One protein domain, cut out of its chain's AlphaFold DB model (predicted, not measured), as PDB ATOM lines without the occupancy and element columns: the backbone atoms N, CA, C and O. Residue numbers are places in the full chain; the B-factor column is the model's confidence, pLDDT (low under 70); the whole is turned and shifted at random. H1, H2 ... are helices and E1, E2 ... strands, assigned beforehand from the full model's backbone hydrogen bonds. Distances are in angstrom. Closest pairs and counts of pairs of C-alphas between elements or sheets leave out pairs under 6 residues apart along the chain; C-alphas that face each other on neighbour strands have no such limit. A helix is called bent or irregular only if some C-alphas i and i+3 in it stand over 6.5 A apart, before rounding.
ATOM      1  N   THR A   2     158.333 178.368  77.243       50.94
ATOM      2  CA  THR A   2     156.951 178.861  77.265       50.94
ATOM      3  C   THR A   2     156.753 179.997  76.261       50.94
ATOM      4  O   THR A   2     157.259 181.101  76.436       50.94
ATOM      5  N   ALA A   3     156.007 179.706  75.193       67.00
ATOM      6  CA  ALA A   3     155.593 180.668  74.170       67.00
ATOM      7  C   ALA A   3     154.404 181.550  74.615       67.00
ATOM      8  O   ALA A   3     153.917 182.369  73.841       67.00
ATOM      9  N   ALA A   4     153.931 181.376  75.854       84.62
ATOM     10  CA  ALA A   4     152.765 182.061  76.392       84.62
ATOM     11  C   ALA A   4     153.020 183.579  76.551       84.62
ATOM     12  O   ALA A   4     153.988 183.975  77.213       84.62
ATOM     13  N   PRO A   5     152.161 184.456  75.995       89.38
ATOM     14  CA  PRO A   5     152.296 185.907  76.144       89.38
ATOM     15  C   PRO A   5     152.009 186.404  77.569       89.38
ATOM     16  O   PRO A   5     152.355 187.540  77.901       89.38
ATOM     17  N   HIS A   6     151.387 185.588  78.424       93.00
ATOM     18  CA  HIS A   6     151.145 185.900  79.829       93.00
ATOM     19  C   HIS A   6     151.985 184.989  80.734       93.00
ATOM     20  O   HIS A   6     151.757 183.789  80.821       93.00
ATOM     21  N   LEU A   7     152.951 185.573  81.438       94.12
ATOM     22  CA  LEU A   7     153.741 184.889  82.458       94.12
ATOM     23  C   LEU A   7     153.183 185.192  83.856       94.12
ATOM     24  O   LEU A   7     152.995 186.358  84.205       94.12
ATOM     25  N   ILE A   8     152.931 184.162  84.657       95.88
ATOM     26  CA  ILE A   8     152.497 184.257  86.055       95.88
ATOM     27  C   ILE A   8     153.622 183.693  86.920       95.88
ATOM     28  O   ILE A   8     153.981 182.534  86.767       95.88
ATOM     29  N   ILE A   9     154.188 184.500  87.815       93.62
ATOM     30  CA  ILE A   9     155.258 184.066  88.718       93.62
ATOM     31  C   ILE A   9     154.666 183.819  90.103       93.62
ATOM     32  O   ILE A   9     154.249 184.773  90.774       93.62
ATOM     33  N   ALA A  10     154.629 182.551  90.514       92.06
ATOM     34  CA  ALA A  10     154.237 182.147  91.859       92.06
ATOM     35  C   ALA A  10     155.334 182.497  92.876       92.06
ATOM     36  O   ALA A  10     156.513 182.566  92.526       92.06
ATOM     37  N   HIS A  11     154.941 182.746  94.130       86.19
ATOM     38  CA  HIS A  11     155.863 183.019  95.250       86.19
ATOM     39  C   HIS A  11     156.846 184.175  95.020       86.19
ATOM     40  O   HIS A  11     157.941 184.217  95.564       86.19
ATOM     41  N   ALA A  12     156.445 185.163  94.227       86.38
ATOM     42  CA  ALA A  12     157.266 186.306  93.854       86.38
ATOM     43  C   ALA A  12     157.413 187.367  94.969       86.38
ATOM     44  O   ALA A  12     158.243 188.268  94.839       86.38
ATOM     45  N   ALA A  13     156.639 187.277  96.060       80.50
ATOM     46  CA  ALA A  13     156.840 188.123  97.243       80.50
ATOM     47  C   ALA A  13     158.160 187.772  97.944       80.50
ATOM     48  O   ALA A  13     158.484 186.592  98.036       80.50
ATOM     49  N   PRO A  14     158.899 188.751  98.484       73.62
ATOM     50  CA  PRO A  14     159.967 188.446  99.425       73.62
ATOM     51  C   PRO A  14     159.443 187.941 100.767       73.62
ATOM     52  O   PRO A  14     158.306 188.268 101.125       73.62
ATOM     53  N   PRO A  15     160.285 187.225 101.533       67.81
ATOM     54  CA  PRO A  15     159.978 186.905 102.917       67.81
ATOM     55  C   PRO A  15     159.755 188.192 103.735       67.81
ATOM     56  O   PRO A  15     160.359 189.234 103.429       67.81
ATOM     57  N   PRO A  16     158.879 188.150 104.757       61.81
ATOM     58  CA  PRO A  16     158.674 189.277 105.659       61.81
ATOM     59  C   PRO A  16     160.000 189.685 106.330       61.81
ATOM     60  O   PRO A  16     160.931 188.896 106.461       61.81
ATOM     61  N   ASP A  17     160.105 190.961 106.698       61.12
ATOM     62  CA  ASP A  17     161.228 191.544 107.456       61.12
ATOM     63  C   ASP A  17     162.591 191.664 106.763       61.12
ATOM     64  O   ASP A  17     163.554 192.135 107.371       61.12
ATOM     65  N   ARG A  18     162.686 191.365 105.463       61.16
ATOM     66  CA  ARG A  18     163.922 191.578 104.696       61.16
ATOM     67  C   ARG A  18     163.699 192.487 103.492       61.16
ATOM     68  O   ARG A  18     162.672 192.441 102.821       61.16
ATOM     69  N   THR A  19     164.674 193.350 103.203       60.06
ATOM     70  CA  THR A  19     164.731 194.090 101.935       60.06
ATOM     71  C   THR A  19     165.485 193.243 100.924       60.06
ATOM     72  O   THR A  19     166.717 193.230 100.957       60.06
ATOM     73  N   PRO A  20     164.794 192.512 100.044       62.84
ATOM     74  CA  PRO A  20     165.488 191.697  99.074       62.84
ATOM     75  C   PRO A  20     166.178 192.557  98.005       62.84
ATOM     76  O   PRO A  20     165.722 193.656  97.668       62.84
ATOM     77  N   THR A  21     167.214 192.006  97.383       66.38
ATOM     78  CA  THR A  21     167.792 192.567  96.160       66.38
ATOM     79  C   THR A  21     167.130 191.891  94.961       66.38
ATOM     80  O   THR A  21     167.444 190.753  94.627       66.38
ATOM     81  N   THR A  22     166.177 192.563  94.313       64.56
ATOM     82  CA  THR A  22     165.587 192.065  93.058       64.56
ATOM     83  C   THR A  22     166.584 192.144  91.907       64.56
ATOM     84  O   THR A  22     167.378 193.090  91.850       64.56
ATOM     85  N   PRO A  23     166.501 191.229  90.932       68.94
ATOM     86  CA  PRO A  23     167.407 191.219  89.802       68.94
ATOM     87  C   PRO A  23     167.052 192.384  88.849       68.94
ATOM     88  O   PRO A  23     165.908 192.845  88.839       68.94
ATOM     89  N   PRO A  24     168.006 192.912  88.065       68.88
ATOM     90  CA  PRO A  24     167.881 194.218  87.403       68.88
ATOM     91  C   PRO A  24     166.828 194.297  86.286       68.88
ATOM     92  O   PRO A  24     166.390 195.396  85.942       68.88
ATOM     93  N   LEU A  25     166.414 193.170  85.698       77.75
ATOM     94  CA  LEU A  25     165.468 193.146  84.578       77.75
ATOM     95  C   LEU A  25     164.048 193.527  85.014       77.75
ATOM     96  O   LEU A  25     163.404 194.358  84.377       77.75
ATOM     97  N   LEU A  26     163.571 192.945  86.114       82.50
ATOM     98  CA  LEU A  26     162.217 193.161  86.625       82.50
ATOM     99  C   LEU A  26     161.886 194.649  86.896       82.50
ATOM    100  O   LEU A  26     160.880 195.112  86.360       82.50
ATOM    101  N   PRO A  27     162.707 195.435  87.635       81.50
ATOM    102  CA  PRO A  27     162.494 196.878  87.798       81.50
ATOM    103  C   PRO A  27     162.313 197.609  86.472       81.50
ATOM    104  O   PRO A  27     161.414 198.437  86.340       81.50
ATOM    105  N   ARG A  28     163.178 197.304  85.497       81.81
ATOM    106  CA  ARG A  28     163.190 197.971  84.192       81.81
ATOM    107  C   ARG A  28     161.930 197.651  83.397       81.81
ATOM    108  O   ARG A  28     161.346 198.554  82.809       81.81
ATOM    109  N   LEU A  29     161.476 196.396  83.427       82.38
ATOM    110  CA  LEU A  29     160.212 195.999  82.803       82.38
ATOM    111  C   LEU A  29     159.020 196.708  83.456       82.38
ATOM    112  O   LEU A  29     158.169 197.254  82.757       82.38
ATOM    113  N   LEU A  30     158.970 196.739  84.791       85.44
ATOM    114  CA  LEU A  30     157.839 197.302  85.531       85.44
ATOM    115  C   LEU A  30     157.776 198.836  85.495       85.44
ATOM    116  O   LEU A  30     156.690 199.391  85.641       85.44
ATOM    117  N   GLN A  31     158.897 199.530  85.274       83.31
ATOM    118  CA  GLN A  31     158.942 200.998  85.196       83.31
ATOM    119  C   GLN A  31     158.078 201.571  84.062       83.31
ATOM    120  O   GLN A  31     157.572 202.685  84.177       83.31
ATOM    121  N   HIS A  32     157.891 200.809  82.986       81.25
ATOM    122  CA  HIS A  32     157.109 201.210  81.814       81.25
ATOM    123  C   HIS A  32     155.827 200.384  81.654       81.25
ATOM    124  O   HIS A  32     155.182 200.422  80.609       81.25
ATOM    125  N   ALA A  33     155.479 199.602  82.673       88.31
ATOM    126  CA  ALA A  33     154.325 198.730  82.646       88.31
ATOM    127  C   ALA A  33     153.077 199.433  83.182       88.31
ATOM    128  O   ALA A  33     153.144 200.239  84.110       88.31
ATOM    129  N   VAL A  34     151.914 199.059  82.652       91.31
ATOM    130  CA  VAL A  34     150.619 199.536  83.151       91.31
ATOM    131  C   VAL A  34     149.995 198.441  84.004       91.31
ATOM    132  O   VAL A  34     149.900 197.295  83.566       91.31
ATOM    133  N   VAL A  35     149.569 198.772  85.223       92.12
ATOM    134  CA  VAL A  35     148.801 197.833  86.055       92.12
ATOM    135  C   VAL A  35     147.460 197.573  85.371       92.12
ATOM    136  O   VAL A  35     146.695 198.501  85.138       92.12
ATOM    137  N   GLU A  36     147.189 196.313  85.032       93.62
ATOM    138  CA  GLU A  36     145.966 195.899  84.333       93.62
ATOM    139  C   GLU A  36     144.924 195.339  85.304       93.62
ATOM    140  O   GLU A  36     143.731 195.532  85.105       93.62
ATOM    141  N   ALA A  37     145.365 194.621  86.339       93.75
ATOM    142  CA  ALA A  37     144.487 194.082  87.371       93.75
ATOM    143  C   ALA A  37     145.274 193.746  88.640       93.75
ATOM    144  O   ALA A  37     146.495 193.573  88.616       93.75
ATOM    145  N   SER A  38     144.559 193.598  89.746       94.19
ATOM    146  CA  SER A  38     145.087 193.007  90.968       94.19
ATOM    147  C   SER A  38     143.981 192.319  91.740       94.19
ATOM    148  O   SER A  38     142.823 192.722  91.651       94.19
ATOM    149  N   HIS A  39     144.373 191.353  92.550       93.06
ATOM    150  CA  HIS A  39     143.515 190.698  93.515       93.06
ATOM    151  C   HIS A  39     144.229 190.665  94.861       93.06
ATOM    152  O   HIS A  39     145.434 190.403  94.928       93.06
ATOM    153  N   ALA A  40     143.473 190.928  95.918       89.69
ATOM    154  CA  ALA A  40     143.892 190.727  97.290       89.69
ATOM    155  C   ALA A  40     142.870 189.786  97.928       89.69
ATOM    156  O   ALA A  40     141.694 190.133  98.013       89.69
ATOM    157  N   GLY A  41     143.335 188.603  98.304       82.81
ATOM    158  CA  GLY A  41     142.600 187.636  99.099       82.81
ATOM    159  C   GLY A  41     143.035 187.701 100.558       82.81
ATOM    160  O   GLY A  41     143.916 188.480 100.947       82.81
ATOM    161  N   ASP A  42     142.403 186.868 101.368       85.56
ATOM    162  CA  ASP A  42     142.804 186.666 102.747       85.56
ATOM    163  C   ASP A  42     144.014 185.702 102.831       85.56
ATOM    164  O   ASP A  42     144.421 185.065 101.854       85.56
ATOM    165  N   GLY A  43     144.677 185.656 103.991       84.50
ATOM    166  CA  GLY A  43     145.838 184.774 104.203       84.50
ATOM    167  C   GLY A  43     145.492 183.285 104.255       84.50
ATOM    168  O   GLY A  43     146.372 182.452 104.060       84.50
ATOM    169  N   TRP A  44     144.217 182.980 104.468       89.06
ATOM    170  CA  TRP A  44     143.646 181.659 104.678       89.06
ATOM    171  C   TRP A  44     142.819 181.165 103.482       89.06
ATOM    172  O   TRP A  44     142.207 180.101 103.584       89.06
ATOM    173  N   SER A  45     142.810 181.890 102.355       92.19
ATOM    174  CA  SER A  45     142.082 181.471 101.161       92.19
ATOM    175  C   SER A  45     142.661 180.144 100.684       92.19
ATOM    176  O   SER A  45     143.878 180.000 100.532       92.19
ATOM    177  N   LEU A  46     141.794 179.174 100.432       94.88
ATOM    178  CA  LEU A  46     142.164 177.812 100.059       94.88
ATOM    179  C   LEU A  46     142.908 177.774  98.716       94.88
ATOM    180  O   LEU A  46     143.838 176.988  98.525       94.88
ATOM    181  N   THR A  47     142.542 178.672  97.805       95.50
ATOM    182  CA  THR A  47     143.203 178.875  96.522       95.50
ATOM    183  C   THR A  47     144.407 179.822  96.682       95.50
ATOM    184  O   THR A  47     144.256 180.955  97.162       95.50
ATOM    185  N   PRO A  48     145.624 179.423  96.268       94.19
ATOM    186  CA  PRO A  48     146.794 180.288  96.302       94.19
ATOM    187  C   PRO A  48     146.731 181.359  95.200       94.19
ATOM    188  O   PRO A  48     146.095 181.165  94.158       94.19
ATOM    189  N   PRO A  49     147.403 182.515  95.367       95.06
ATOM    190  CA  PRO A  49     147.210 183.637  94.449       95.06
ATOM    191  C   PRO A  49     147.640 183.364  93.004       95.06
ATOM    192  O   PRO A  49     147.105 183.981  92.086       95.06
ATOM    193  N   HIS A  50     148.596 182.468  92.764       95.50
ATOM    194  CA  HIS A  50     149.025 182.125  91.407       95.50
ATOM    195  C   HIS A  50     148.006 181.236  90.676       95.50
ATOM    196  O   HIS A  50     147.747 181.476  89.497       95.50
ATOM    197  N   GLU A  51     147.337 180.316  91.374       96.81
ATOM    198  CA  GLU A  51     146.192 179.579  90.831       96.81
ATOM    199  C   GLU A  51     145.007 180.511  90.574       96.81
ATOM    200  O   GLU A  51     144.432 180.492  89.487       96.81
ATOM    201  N   HIS A  52     144.688 181.408  91.514       97.38
ATOM    202  CA  HIS A  52     143.651 182.417  91.290       97.38
ATOM    203  C   HIS A  52     143.964 183.263  90.043       97.38
ATOM    204  O   HIS A  52     143.077 183.544  89.229       97.38
ATOM    205  N   ALA A  53     145.215 183.700  89.878       97.50
ATOM    206  CA  ALA A  53     145.644 184.466  88.713       97.50
ATOM    207  C   ALA A  53     145.501 183.668  87.410       97.50
ATOM    208  O   ALA A  53     145.045 184.228  86.410       97.50
ATOM    209  N   LEU A  54     145.861 182.379  87.421       97.56
ATOM    210  CA  LEU A  54     145.722 181.507  86.258       97.56
ATOM    211  C   LEU A  54     144.246 181.292  85.912       97.56
ATOM    212  O   LEU A  54     143.868 181.544  84.775       97.56
ATOM    213  N   ALA A  55     143.388 180.951  86.875       97.06
ATOM    214  CA  ALA A  55     141.948 180.795  86.644       97.06
ATOM    215  C   ALA A  55     141.309 182.085  86.094       97.06
ATOM    216  O   ALA A  55     140.513 182.044  85.157       97.06
ATOM    217  N   THR A  56     141.743 183.249  86.597       96.81
ATOM    218  CA  THR A  56     141.329 184.558  86.059       96.81
ATOM    219  C   THR A  56     141.770 184.734  84.601       96.81
ATOM    220  O   THR A  56     141.028 185.287  83.792       96.81
ATOM    221  N   ALA A  57     142.981 184.297  84.250       95.88
ATOM    222  CA  ALA A  57     143.502 184.374  82.886       95.88
ATOM    223  C   ALA A  57     142.798 183.401  81.926       95.88
ATOM    224  O   ALA A  57     142.628 183.729  80.753       95.88
ATOM    225  N   LEU A  58     142.364 182.244  82.431       96.19
ATOM    226  CA  LEU A  58     141.580 181.249  81.697       96.19
ATOM    227  C   LEU A  58     140.107 181.661  81.523       96.19
ATOM    228  O   LEU A  58     139.407 181.074  80.701       96.19
ATOM    229  N   GLY A  59     139.643 182.683  82.251       95.38
ATOM    230  CA  GLY A  59     138.265 183.178  82.179       95.38
ATOM    231  C   GLY A  59     137.268 182.337  82.975       95.38
ATOM    232  O   GLY A  59     136.081 182.338  82.658       95.38
ATOM    233  N   TRP A  60     137.733 181.603  83.986       95.06
ATOM    234  CA  TRP A  60     136.876 180.745  84.797       95.06
ATOM    235  C   TRP A  60     136.108 181.510  85.875       95.06
ATOM    236  O   TRP A  60     136.619 182.501  86.408       95.06
ATOM    237  N   SER A 225     141.814 175.173  76.570       93.19
ATOM    238  CA  SER A 225     142.494 173.955  77.043       93.19
ATOM    239  C   SER A 225     143.935 174.255  77.505       93.19
ATOM    240  O   SER A 225     144.494 175.279  77.105       93.19
ATOM    241  N   PRO A 226     144.605 173.361  78.263       92.31
ATOM    242  CA  PRO A 226     146.011 173.507  78.637       92.31
ATOM    243  C   PRO A 226     146.937 173.750  77.446       92.31
ATOM    244  O   PRO A 226     147.863 174.547  77.540       92.31
ATOM    245  N   ALA A 227     146.664 173.110  76.305       89.88
ATOM    246  CA  ALA A 227     147.453 173.284  75.086       89.88
ATOM    247  C   ALA A 227     147.234 174.649  74.405       89.88
ATOM    248  O   ALA A 227     148.075 175.093  73.629       89.88
ATOM    249  N   GLN A 228     146.102 175.303  74.677       91.06
ATOM    250  CA  GLN A 228     145.705 176.587  74.090       91.06
ATOM    251  C   GLN A 228     145.868 177.760  75.064       91.06
ATOM    252  O   GLN A 228     145.622 178.904  74.684       91.06
ATOM    253  N   ALA A 229     146.221 177.496  76.322       91.50
ATOM    254  CA  ALA A 229     146.339 178.522  77.337       91.50
ATOM    255  C   ALA A 229     147.466 179.502  76.985       91.50
ATOM    256  O   ALA A 229     148.642 179.148  76.911       91.50
ATOM    257  N   ASP A 230     147.098 180.773  76.839       90.94
ATOM    258  CA  ASP A 230     148.034 181.873  76.591       90.94
ATOM    259  C   ASP A 230     148.743 182.352  77.880       90.94
ATOM    260  O   ASP A 230     149.489 183.337  77.852       90.94
ATOM    261  N   ALA A 231     148.516 181.669  79.008       93.50
ATOM    262  CA  ALA A 231     149.120 181.948  80.303       93.50
ATOM    263  C   ALA A 231     149.915 180.746  80.823       93.50
ATOM    264  O   ALA A 231     149.441 179.615  80.775       93.50
ATOM    265  N   ALA A 232     151.107 181.007  81.357       92.75
ATOM    266  CA  ALA A 232     151.948 179.999  81.987       92.75
ATOM    267  C   ALA A 232     152.330 180.417  83.405       92.75
ATOM    268  O   ALA A 232     152.809 181.535  83.617       92.75
ATOM    269  N   VAL A 233     152.148 179.501  84.354       94.06
ATOM    270  CA  VAL A 233     152.651 179.642  85.722       94.06
ATOM    271  C   VAL A 233     154.091 179.153  85.768       94.06
ATOM    272  O   VAL A 233     154.436 178.131  85.175       94.06
ATOM    273  N   VAL A 234     154.935 179.924  86.437       92.62
ATOM    274  CA  VAL A 234     156.318 179.583  86.741       92.62
ATOM    275  C   VAL A 234     156.521 179.796  88.224       92.62
ATOM    276  O   VAL A 234     156.318 180.901  88.735       92.62
ATOM    277  N   ASP A 235     156.966 178.750  88.897       87.00
ATOM    278  CA  ASP A 235     157.316 178.841  90.298       87.00
ATOM    279  C   ASP A 235     158.677 179.514  90.441       87.00
ATOM    280  O   ASP A 235     159.663 179.123  89.810       87.00
ATOM    281  N   LEU A 236     158.741 180.565  91.264       82.25
ATOM    282  CA  LEU A 236     160.030 181.122  91.672       82.25
ATOM    283  C   LEU A 236     160.841 180.083  92.459       82.25
ATOM    284  O   LEU A 236     162.072 180.095  92.427       82.25
ATOM    285  N   TRP A 237     160.137 179.198  93.160       74.00
ATOM    286  CA  TRP A 237     160.690 178.235  94.088       74.00
ATOM    287  C   TRP A 237     160.183 176.838  93.763       74.00
ATOM    288  O   TRP A 237     158.986 176.634  93.621       74.00
ATOM    289  N   ASP A 238     161.096 175.881  93.658       65.12
ATOM    290  CA  ASP A 238     160.803 174.506  93.233       65.12
ATOM    291  C   ASP A 238     160.185 173.630  94.337       65.12
ATOM    292  O   ASP A 238     159.973 172.435  94.143       65.12
ATOM    293  N   GLY A 239     159.894 174.215  95.503       59.81
ATOM    294  CA  GLY A 239     159.237 173.522  96.606       59.81
ATOM    295  C   GLY A 239     160.142 172.538  97.352       59.81
ATOM    296  O   GLY A 239     159.626 171.736  98.127       59.81
ATOM    297  N   THR A 240     161.468 172.593  97.173       59.72
ATOM    298  CA  THR A 240     162.423 171.696  97.862       59.72
ATOM    299  C   THR A 240     162.729 172.088  99.317       59.72
ATOM    300  O   THR A 240     163.392 171.339 100.032       59.72
ATOM    301  N   GLY A 241     162.200 173.217  99.794       63.09
ATOM    302  CA  GLY A 241     162.328 173.679 101.181       63.09
ATOM    303  C   GLY A 241     161.515 174.950 101.449       63.09
ATOM    304  O   GLY A 241     160.817 175.417 100.549       63.09
ATOM    305  N   PRO A 242     161.570 175.525 102.659       63.28
ATOM    306  CA  PRO A 242     160.945 176.811 102.945       63.28
ATOM    307  C   PRO A 242     161.769 177.979 102.371       63.28
ATOM    308  O   PRO A 242     162.986 177.898 102.214       63.28
ATOM    309  N   LEU A 243     161.090 179.082 102.054       62.41
ATOM    310  CA  LEU A 243     161.663 180.290 101.446       62.41
ATOM    311  C   LEU A 243     162.070 181.309 102.528       62.41
ATOM    312  O   LEU A 243     161.637 182.462 102.519       62.41
ATOM    313  N   ASP A 244     162.877 180.869 103.493       62.69
ATOM    314  CA  ASP A 244     163.104 181.620 104.738       62.69
ATOM    315  C   ASP A 244     164.291 182.600 104.670       62.69
ATOM    316  O   ASP A 244     164.390 183.522 105.488       62.69
ATOM    317  N   ASP A 245     165.181 182.462 103.676       71.25
ATOM    318  CA  ASP A 245     166.330 183.354 103.496       71.25
ATOM    319  C   ASP A 245     166.153 184.322 102.310       71.25
ATOM    320  O   ASP A 245     165.846 183.944 101.177       71.25
ATOM    321  N   ALA A 246     166.431 185.606 102.553       74.50
ATOM    322  CA  ALA A 246     166.513 186.614 101.498       74.50
ATOM    323  C   ALA A 246     167.624 186.326 100.479       74.50
ATOM    324  O   ALA A 246     167.489 186.736  99.324       74.50
ATOM    325  N   ALA A 247     168.708 185.653 100.883       79.19
ATOM    326  CA  ALA A 247     169.768 185.241  99.967       79.19
ATOM    327  C   ALA A 247     169.258 184.192  98.967       79.19
ATOM    328  O   ALA A 247     169.430 184.362  97.758       79.19
ATOM    329  N   ASP A 248     168.549 183.174  99.457       80.00
ATOM    330  CA  ASP A 248     167.964 182.118  98.628       80.00
ATOM    331  C   ASP A 248     166.866 182.657  97.716       80.00
ATOM    332  O   ASP A 248     166.833 182.344  96.523       80.00
ATOM    333  N   TRP A 249     166.027 183.557  98.234       80.31
ATOM    334  CA  TRP A 249     165.042 184.272  97.429       80.31
ATOM    335  C   TRP A 249     165.700 185.075  96.296       80.31
ATOM    336  O   TRP A 249     165.265 185.016  95.143       80.31
ATOM    337  N   ALA A 250     166.781 185.808  96.586       81.88
ATOM    338  CA  ALA A 250     167.494 186.592  95.577       81.88
ATOM    339  C   ALA A 250     168.168 185.692  94.529       81.88
ATOM    340  O   ALA A 250     168.127 185.992  93.330       81.88
ATOM    341  N   ALA A 251     168.740 184.563  94.957       84.62
ATOM    342  CA  ALA A 251     169.317 183.561  94.068       84.62
ATOM    343  C   ALA A 251     168.252 182.930  93.156       84.62
ATOM    344  O   ALA A 251     168.468 182.810  91.947       84.62
ATOM    345  N   ALA A 252     167.080 182.592  93.700       85.69
ATOM    346  CA  ALA A 252     165.945 182.078  92.938       85.69
ATOM    347  C   ALA A 252     165.512 183.061  91.843       85.69
ATOM    348  O   ALA A 252     165.371 182.687  90.676       85.69
ATOM    349  N   TRP A 253     165.432 184.349  92.173       86.38
ATOM    350  CA  TRP A 253     165.159 185.396  91.192       86.38
ATOM    351  C   TRP A 253     166.244 185.551  90.129       86.38
ATOM    352  O   TRP A 253     165.923 185.777  88.962       86.38
ATOM    353  N   ALA A 254     167.524 185.440  90.491       86.62
ATOM    354  CA  ALA A 254     168.619 185.500  89.525       86.62
ATOM    355  C   ALA A 254     168.558 184.329  88.524       86.62
ATOM    356  O   ALA A 254     168.736 184.534  87.313       86.62
ATOM    357  N   ARG A 255     168.233 183.120  89.008       88.31
ATOM    358  CA  ARG A 255     167.987 181.938  88.165       88.31
ATOM    359  C   ARG A 255     166.788 182.159  87.249       88.31
ATOM    360  O   ARG A 255     166.933 182.037  86.034       88.31
ATOM    361  N   LEU A 256     165.645 182.566  87.803       89.06
ATOM    362  CA  LEU A 256     164.418 182.823  87.042       89.06
ATOM    363  C   LEU A 256     164.618 183.928  85.993       89.06
ATOM    364  O   LEU A 256     164.125 183.819  84.869       89.06
ATOM    365  N   GLN A 257     165.393 184.969  86.310       87.62
ATOM    366  CA  GLN A 257     165.713 186.023  85.351       87.62
ATOM    367  C   GLN A 257     166.407 185.458  84.107       87.62
ATOM    368  O   GLN A 257     166.035 185.796  82.984       87.62
ATOM    369  N   THR A 258     167.415 184.616  84.317       87.56
ATOM    370  CA  THR A 258     168.254 184.076  83.239       87.56
ATOM    371  C   THR A 258     167.535 182.968  82.472       87.56
ATOM    372  O   THR A 258     167.552 182.957  81.245       87.56
ATOM    373  N   ALA A 259     166.869 182.056  83.185       89.00
ATOM    374  CA  ALA A 259     166.243 180.874  82.601       89.00
ATOM    375  C   ALA A 259     164.865 181.150  81.979       89.00
ATOM    376  O   ALA A 259     164.468 180.445  81.054       89.00
ATOM    377  N   VAL A 260     164.134 182.159  82.469       89.69
ATOM    378  CA  VAL A 260     162.729 182.391  82.089       89.69
ATOM    379  C   VAL A 260     162.508 183.800  81.557       89.69
ATOM    380  O   VAL A 260     162.114 183.948  80.402       89.69
ATOM    381  N   LEU A 261     162.778 184.844  82.350       86.94
ATOM    382  CA  LEU A 261     162.401 186.213  81.963       86.94
ATOM    383  C   LEU A 261     163.140 186.708  80.721       86.94
ATOM    384  O   LEU A 261     162.518 187.316  79.856       86.94
ATOM    385  N   GLN A 262     164.449 186.469  80.620       86.19
ATOM    386  CA  GLN A 262     165.229 186.879  79.452       86.19
ATOM    387  C   GLN A 262     164.771 186.158  78.171       86.19
ATOM    388  O   GLN A 262     164.489 186.849  77.189       86.19
ATOM    389  N   PRO A 263     164.645 184.813  78.139       86.44
ATOM    390  CA  PRO A 263     164.103 184.128  76.970       86.44
ATOM    391  C   PRO A 263     162.672 184.543  76.621       86.44
ATOM    392  O   PRO A 263     162.380 184.736  75.443       86.44
ATOM    393  N   TRP A 264     161.805 184.731  77.619       86.81
ATOM    394  CA  TRP A 264     160.421 185.175  77.424       86.81
ATOM    395  C   TRP A 264     160.337 186.596  76.849       86.81
ATOM    396  O   TRP A 264     159.592 186.858  75.909       86.81
ATOM    397  N   ALA A 265     161.163 187.515  77.350       81.56
ATOM    398  CA  ALA A 265     161.247 188.864  76.807       81.56
ATOM    399  C   ALA A 265     161.749 188.860  75.353       81.56
ATOM    400  O   ALA A 265     161.238 189.605  74.522       81.56
ATOM    401  N   ARG A 266     162.723 188.000  75.022       80.75
ATOM    402  CA  ARG A 266     163.259 187.868  73.656       80.75
ATOM    403  C   ARG A 266     162.262 187.240  72.683       80.75
ATOM    404  O   ARG A 266     162.157 187.717  71.554       80.75
ATOM    405  N   SER A 267     161.530 186.203  73.095       78.38
ATOM    406  CA  SER A 267     160.551 185.533  72.224       78.38
ATOM    407  C   SER A 267     159.434 186.480  71.784       78.38
ATOM    408  O   SER A 267     158.982 186.410  70.644       78.38
ATOM    409  N   ALA A 268     159.065 187.432  72.640       71.12
ATOM    410  CA  ALA A 268     158.076 188.453  72.323       71.12
ATOM    411  C   ALA A 268     158.499 189.423  71.208       71.12
ATOM    412  O   ALA A 268     157.643 189.985  70.533       71.12
ATOM    413  N   ILE A 269     159.806 189.625  71.009       69.00
ATOM    414  CA  ILE A 269     160.360 190.484  69.947       69.00
ATOM    415  C   ILE A 269     160.411 189.725  68.619       69.00
ATOM    416  O   ILE A 269     160.224 190.310  67.558       69.00
ATOM    417  N   ALA A 270     160.701 188.425  68.681       66.12
ATOM    418  CA  ALA A 270     160.969 187.595  67.512       66.12
ATOM    419  C   ALA A 270     159.702 187.097  66.793       66.12
ATOM    420  O   ALA A 270     159.809 186.601  65.674       66.12
ATOM    421  N   ALA A 271     158.521 187.195  67.413       64.88
ATOM    422  CA  ALA A 271     157.271 186.712  66.832       64.88
ATOM    423  C   ALA A 271     156.835 187.583  65.627       64.88
ATOM    424  O   ALA A 271     156.510 188.759  65.820       64.88
ATOM    425  N   PRO A 272     156.785 187.044  64.390       55.09
ATOM    426  CA  PRO A 272     156.285 187.784  63.237       55.09
ATOM    427  C   PRO A 272     154.762 187.961  63.341       55.09
ATOM    428  O   PRO A 272     154.029 186.979  63.446       55.09
ATOM    429  N   GLY A 273     154.276 189.204  63.302       64.25
ATOM    430  CA  GLY A 273     152.842 189.520  63.336       64.25
ATOM    431  C   GLY A 273     152.503 190.741  64.191       64.25
ATOM    432  O   GLY A 273     153.376 191.507  64.596       64.25
ATOM    433  N   THR A 274     151.211 190.949  64.458       55.75
ATOM    434  CA  THR A 274     150.739 192.024  65.341       55.75
ATOM    435  C   THR A 274     151.254 191.764  66.763       55.75
ATOM    436  O   THR A 274     150.986 190.685  67.301       55.75
ATOM    437  N   PRO A 275     151.974 192.705  67.403       60.09
ATOM    438  CA  PRO A 275     152.522 192.481  68.735       60.09
ATOM    439  C   PRO A 275     151.382 192.260  69.734       60.09
ATOM    440  O   PRO A 275     150.624 193.181  70.047       60.09
ATOM    441  N   ARG A 276     151.246 191.026  70.238       67.69
ATOM    442  CA  ARG A 276     150.327 190.726  71.340       67.69
ATOM    443  C   ARG A 276     150.841 191.418  72.609       67.69
ATOM    444  O   ARG A 276     152.047 191.385  72.868       67.69
ATOM    445  N   PRO A 277     149.967 192.053  73.409       78.31
ATOM    446  CA  PRO A 277     150.391 192.659  74.662       78.31
ATOM    447  C   PRO A 277     150.886 191.564  75.607       78.31
ATOM    448  O   PRO A 277     150.131 190.658  75.962       78.31
ATOM    449  N   LEU A 278     152.148 191.660  76.022       88.50
ATOM    450  CA  LEU A 278     152.683 190.767  77.039       88.50
ATOM    451  C   LEU A 278     152.095 191.119  78.398       88.50
ATOM    452  O   LEU A 278     151.905 192.293  78.733       88.50
ATOM    453  N   ARG A 279     151.852 190.090  79.202       93.25
ATOM    454  CA  ARG A 279     151.371 190.235  80.571       93.25
ATOM    455  C   ARG A 279     152.332 189.560  81.523       93.25
ATOM    456  O   ARG A 279     152.728 188.421  81.308       93.25
ATOM    457  N   LEU A 280     152.664 190.256  82.597       93.94
ATOM    458  CA  LEU A 280     153.400 189.695  83.718       93.94
ATOM    459  C   LEU A 280     152.505 189.778  84.943       93.94
ATOM    460  O   LEU A 280     152.010 190.851  85.275       93.94
ATOM    461  N   THR A 281     152.259 188.655  85.601       95.62
ATOM    462  CA  THR A 281     151.579 188.614  86.893       95.62
ATOM    463  C   THR A 281     152.548 188.138  87.939       95.62
ATOM    464  O   THR A 281     153.246 187.154  87.728       95.62
ATOM    465  N   LEU A 282     152.597 188.850  89.053       93.56
ATOM    466  CA  LEU A 282     153.428 188.471  90.174       93.56
ATOM    467  C   LEU A 282     152.539 188.197  91.377       93.56
ATOM    468  O   LEU A 282     151.691 189.024  91.733       93.56
ATOM    469  N   CYS A 283     152.738 187.031  91.976       92.06
ATOM    470  CA  CYS A 283     151.907 186.514  93.047       92.06
ATOM    471  C   CYS A 283     152.695 186.520  94.355       92.06
ATOM    472  O   CYS A 283     153.827 186.055  94.415       92.06
ATOM    473  N   GLY A 284     152.113 187.094  95.402       87.50
ATOM    474  CA  GLY A 284     152.591 186.924  96.770       87.50
ATOM    475  C   GLY A 284     151.816 185.836  97.495       87.50
ATOM    476  O   GLY A 284     151.143 185.027  96.870       87.50
ATOM    477  N   THR A 285     151.861 185.884  98.822       83.69
ATOM    478  CA  THR A 285     151.157 184.943  99.704       83.69
ATOM    479  C   THR A 285     149.651 185.196  99.772       83.69
ATOM    480  O   THR A 285     148.875 184.261  99.908       83.69
ATOM    481  N   ARG A 286     149.207 186.452  99.646       87.12
ATOM    482  CA  ARG A 286     147.786 186.834  99.796       87.12
ATOM    483  C   ARG A 286     147.130 187.382  98.537       87.12
ATOM    484  O   ARG A 286     145.929 187.590  98.494       87.12
ATOM    485  N   GLY A 287     147.902 187.687  97.506       91.62
ATOM    486  CA  GLY A 287     147.360 188.386  96.352       91.62
ATOM    487  C   GLY A 287     148.312 188.405  95.183       91.62
ATOM    488  O   GLY A 287     149.458 187.957  95.267       91.62
ATOM    489  N   TRP A 288     147.834 188.953  94.081       94.56
ATOM    490  CA  TRP A 288     148.599 189.069  92.856       94.56
ATOM    491  C   TRP A 288     148.328 190.396  92.169       94.56
ATOM    492  O   TRP A 288     147.276 191.021  92.320       94.56
ATOM    493  N   ARG A 289     149.306 190.837  91.381       95.19
ATOM    494  CA  ARG A 289     149.173 192.000  90.508       95.19
ATOM    495  C   ARG A 289     149.590 191.620  89.108       95.19
ATOM    496  O   ARG A 289     150.600 190.950  88.926       95.19
ATOM    497  N   ARG A 290     148.813 192.071  88.132       95.56
ATOM    498  CA  ARG A 290     149.061 191.882  86.710       95.56
ATOM    499  C   ARG A 290     149.408 193.208  86.066       95.56
ATOM    500  O   ARG A 290     148.705 194.206  86.231       95.56
ATOM    501  N   TRP A 291     150.463 193.178  85.274       93.88
ATOM    502  CA  TRP A 291     150.940 194.280  84.470       93.88
ATOM    503  C   TRP A 291     150.864 193.930  82.994       93.88
ATOM    504  O   TRP A 291     151.222 192.822  82.593       93.88
ATOM    505  N   ARG A 292     150.465 194.909  82.189       93.06
ATOM    506  CA  ARG A 292     150.622 194.895  80.742       93.06
ATOM    507  C   ARG A 292     151.955 195.545  80.387       93.06
ATOM    508  O   ARG A 292     152.226 196.671  80.809       93.06
ATOM    509  N   LEU A 293     152.770 194.840  79.610       88.69
ATOM    510  CA  LEU A 293     154.049 195.325  79.104       88.69
ATOM    511  C   LEU A 293     153.899 195.753  77.642       88.69
ATOM    512  O   LEU A 293     153.249 195.077  76.840       88.69
ATOM    513  N   HIS A 294     154.539 196.859  77.276       78.31
ATOM    514  CA  HIS A 294     154.644 197.273  75.882       78.31
ATOM    515  C   HIS A 294     155.772 196.500  75.192       78.31
ATOM    516  O   HIS A 294     156.908 196.515  75.664       78.31
ATOM    517  N   ALA A 295     155.482 195.863  74.053       69.88
ATOM    518  CA  ALA A 295     156.449 195.036  73.318       69.88
ATOM    519  C   ALA A 295     157.757 195.785  72.991       69.88
ATOM    520  O   ALA A 295     158.841 195.223  73.111       69.88
ATOM    521  N   ARG A 296     157.667 197.086  72.674       69.31
ATOM    522  CA  ARG A 296     158.833 197.951  72.445       69.31
ATOM    523  C   ARG A 296     159.727 198.078  73.681       69.31
ATOM    524  O   ARG A 296     160.938 197.933  73.573       69.31
ATOM    525  N   THR A 297     159.140 198.288  74.857       70.69
ATOM    526  CA  THR A 297     159.888 198.349  76.120       70.69
ATOM    527  C   THR A 297     160.549 197.011  76.425       70.69
ATOM    528  O   THR A 297     161.708 196.969  76.826       70.69
ATOM    529  N   VAL A 298     159.842 195.903  76.203       74.81
ATOM    530  CA  VAL A 298     160.408 194.563  76.396       74.81
ATOM    531  C   VAL A 298     161.619 194.362  75.477       74.81
ATOM    532  O   VAL A 298     162.637 193.846  75.932       74.81
ATOM    533  N   ALA A 299     161.556 194.856  74.236       71.19
ATOM    534  CA  ALA A 299     162.665 194.806  73.288       71.19
ATOM    535  C   ALA A 299     163.891 195.620  73.722       71.19
ATOM    536  O   ALA A 299     165.010 195.104  73.738       71.19
ATOM    537  N   GLU A 300     163.678 196.872  74.121       71.19
ATOM    538  CA  GLU A 300     164.734 197.782  74.580       71.19
ATOM    539  C   GLU A 300     165.418 197.253  75.853       71.19
ATOM    540  O   GLU A 300     166.646 197.284  75.992       71.19
ATOM    541  N   VAL A 301     164.638 196.689  76.777       72.50
ATOM    542  CA  VAL A 301     165.166 196.140  78.028       72.50
ATOM    543  C   VAL A 301     165.860 194.787  77.802       72.50
ATOM    544  O   VAL A 301     166.899 194.532  78.410       72.50
ATOM    545  N   ALA A 302     165.362 193.930  76.904       67.00
ATOM    546  CA  ALA A 302     165.997 192.643  76.594       67.00
ATOM    547  C   ALA A 302     167.311 192.786  75.805       67.00
ATOM    548  O   ALA A 302     168.204 191.951  75.962       67.00
ATOM    549  N   GLY A 303     167.442 193.831  74.977       63.41
ATOM    550  CA  GLY A 303     168.659 194.129  74.211       63.41
ATOM    551  C   GLY A 303     169.789 194.766  75.031       63.41
ATOM    552  O   GLY A 303     170.946 194.706  74.625       63.41
ATOM    553  N   THR A 304     169.482 195.346  76.197       59.75
ATOM    554  CA  THR A 304     170.458 196.035  77.069       59.75
ATOM    555  C   THR A 304     171.020 195.162  78.191       59.75
ATOM    556  O   THR A 304     171.903 195.605  78.929       59.75
ATOM    557  N   VAL A 305     170.535 193.925  78.347       53.97
ATOM    558  CA  VAL A 305     171.102 192.958  79.294       53.97
ATOM    559  C   VAL A 305     172.057 192.042  78.524       53.97
ATOM    560  O   VAL A 305     171.581 191.254  77.699       53.97
ATOM    561  N   PRO A 306     173.386 192.127  78.741       48.66
ATOM    562  CA  PRO A 306     174.323 191.249  78.055       48.66
ATOM    563  C   PRO A 306     173.949 189.795  78.349       48.66
ATOM    564  O   PRO A 306     173.688 189.433  79.499       48.66
TER     565      PRO A 306
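Overview. This is residues 2 to 60 and 225 to 306 of the 369 residues of an uncharacterized protein of Tepidimonas charontis (UniProt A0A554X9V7). A twisted sheet of five strands forms the middle, with H2 packed along one face and a looser group of helices, H1, the bent H3 and H4, on the side away from H2. In that group H4 packs on H1 and on H3b, the second arm of H3, while H1 and H3b only graze the sheet. The printed part has 141 residues, with four named helices and five named strands in the order E1 H1 E2 H2 E3 H3 E4 E5 H4. The sheet, in the order E2 E5 E4 E1 E3, is mixed, and the class is mixed, helices and strands. The whole is compact, with a radius of gyration of the C-alphas of 14.9 A and spans of 43 by 38 by 26 A.

Along the chain. The strands are E2, residues 34 to 40, 18.0 A long; E5, residues 287 to 293, 19.8 A; E4, residues 278 to 283, 16.6 A; E1, residues 6 to 10, 13.0 A, beginning at C-alpha 6 (151.145, 185.900, 79.829); and E3, residues 231 to 235, 13.3 A. H2 spans residues 49 to 58, 14.1 A; H1 spans residues 25 to 31, 10.2 A. H3, residues 246 to 270, was assigned as one helix by its hydrogen bonds but is bent: C-alphas 259 and 262 are 6.9 A apart. Its arms are H3a, residues 246 to 259, 19.8 A, and H3b, residues 262 to 270, 12.7 A. H4, residues 295 to 303, 12.3 A, ends at C-alpha 303 (168.659, 194.129, 74.211).

Arrangement. E4 and E1 are parallel, with N 9 and O 281 2.8 A apart, within hydrogen-bond range; E1 and E3 are parallel, with N 8 and O 232 at 2.8 A. E5 and E4, a hairpin, are antiparallel, with N 291 and O 280 at 2.8 A; E2 and E5 are antiparallel, with N 290 and O 37 at 2.8 A. E1, H1, E2 and E3, H3, E4 are split strand-helix-strand units, in each of which the two strands run the same way in the sheet but are not neighbours: E5 and E4 are between E1 and E2, and E1 is between E3 and E4; both crossovers are right-handed. H2 is on the sheet at a height of 7.1 A, over E4, and runs along the strands, at 9 degrees to E4 on the local plane. H3b and H4 touch at a steep tilt of 55 degrees, opposite ways; their closest C-alphas, of Ala 265 and Val 298, are 5.8 A apart. H1 and H4 touch, with C-alphas 29 and 298 closest at 6.6 A. H3a is only just not on the sheet, with 4 pairs of C-alphas within 10 A. Every O i to N i+4 pair is within hydrogen-bond range in H1, H2, H3a and H4, and 4 of 5 are in H3b.

Size, cuts and confidence. The two C-alphas farthest apart, of Asp 17 and Gly 273, are 45.0 A apart. Residues 61 to 224 are not printed, and C-alphas 60 and 225 are 11.7 A apart across the cut. The link from E1 to H1, 14 residues, is long. The mean pLDDT of the printed part is 81.7; 34 residues are under 70, among them 15 to 24, 238 to 244 and 269 to 276.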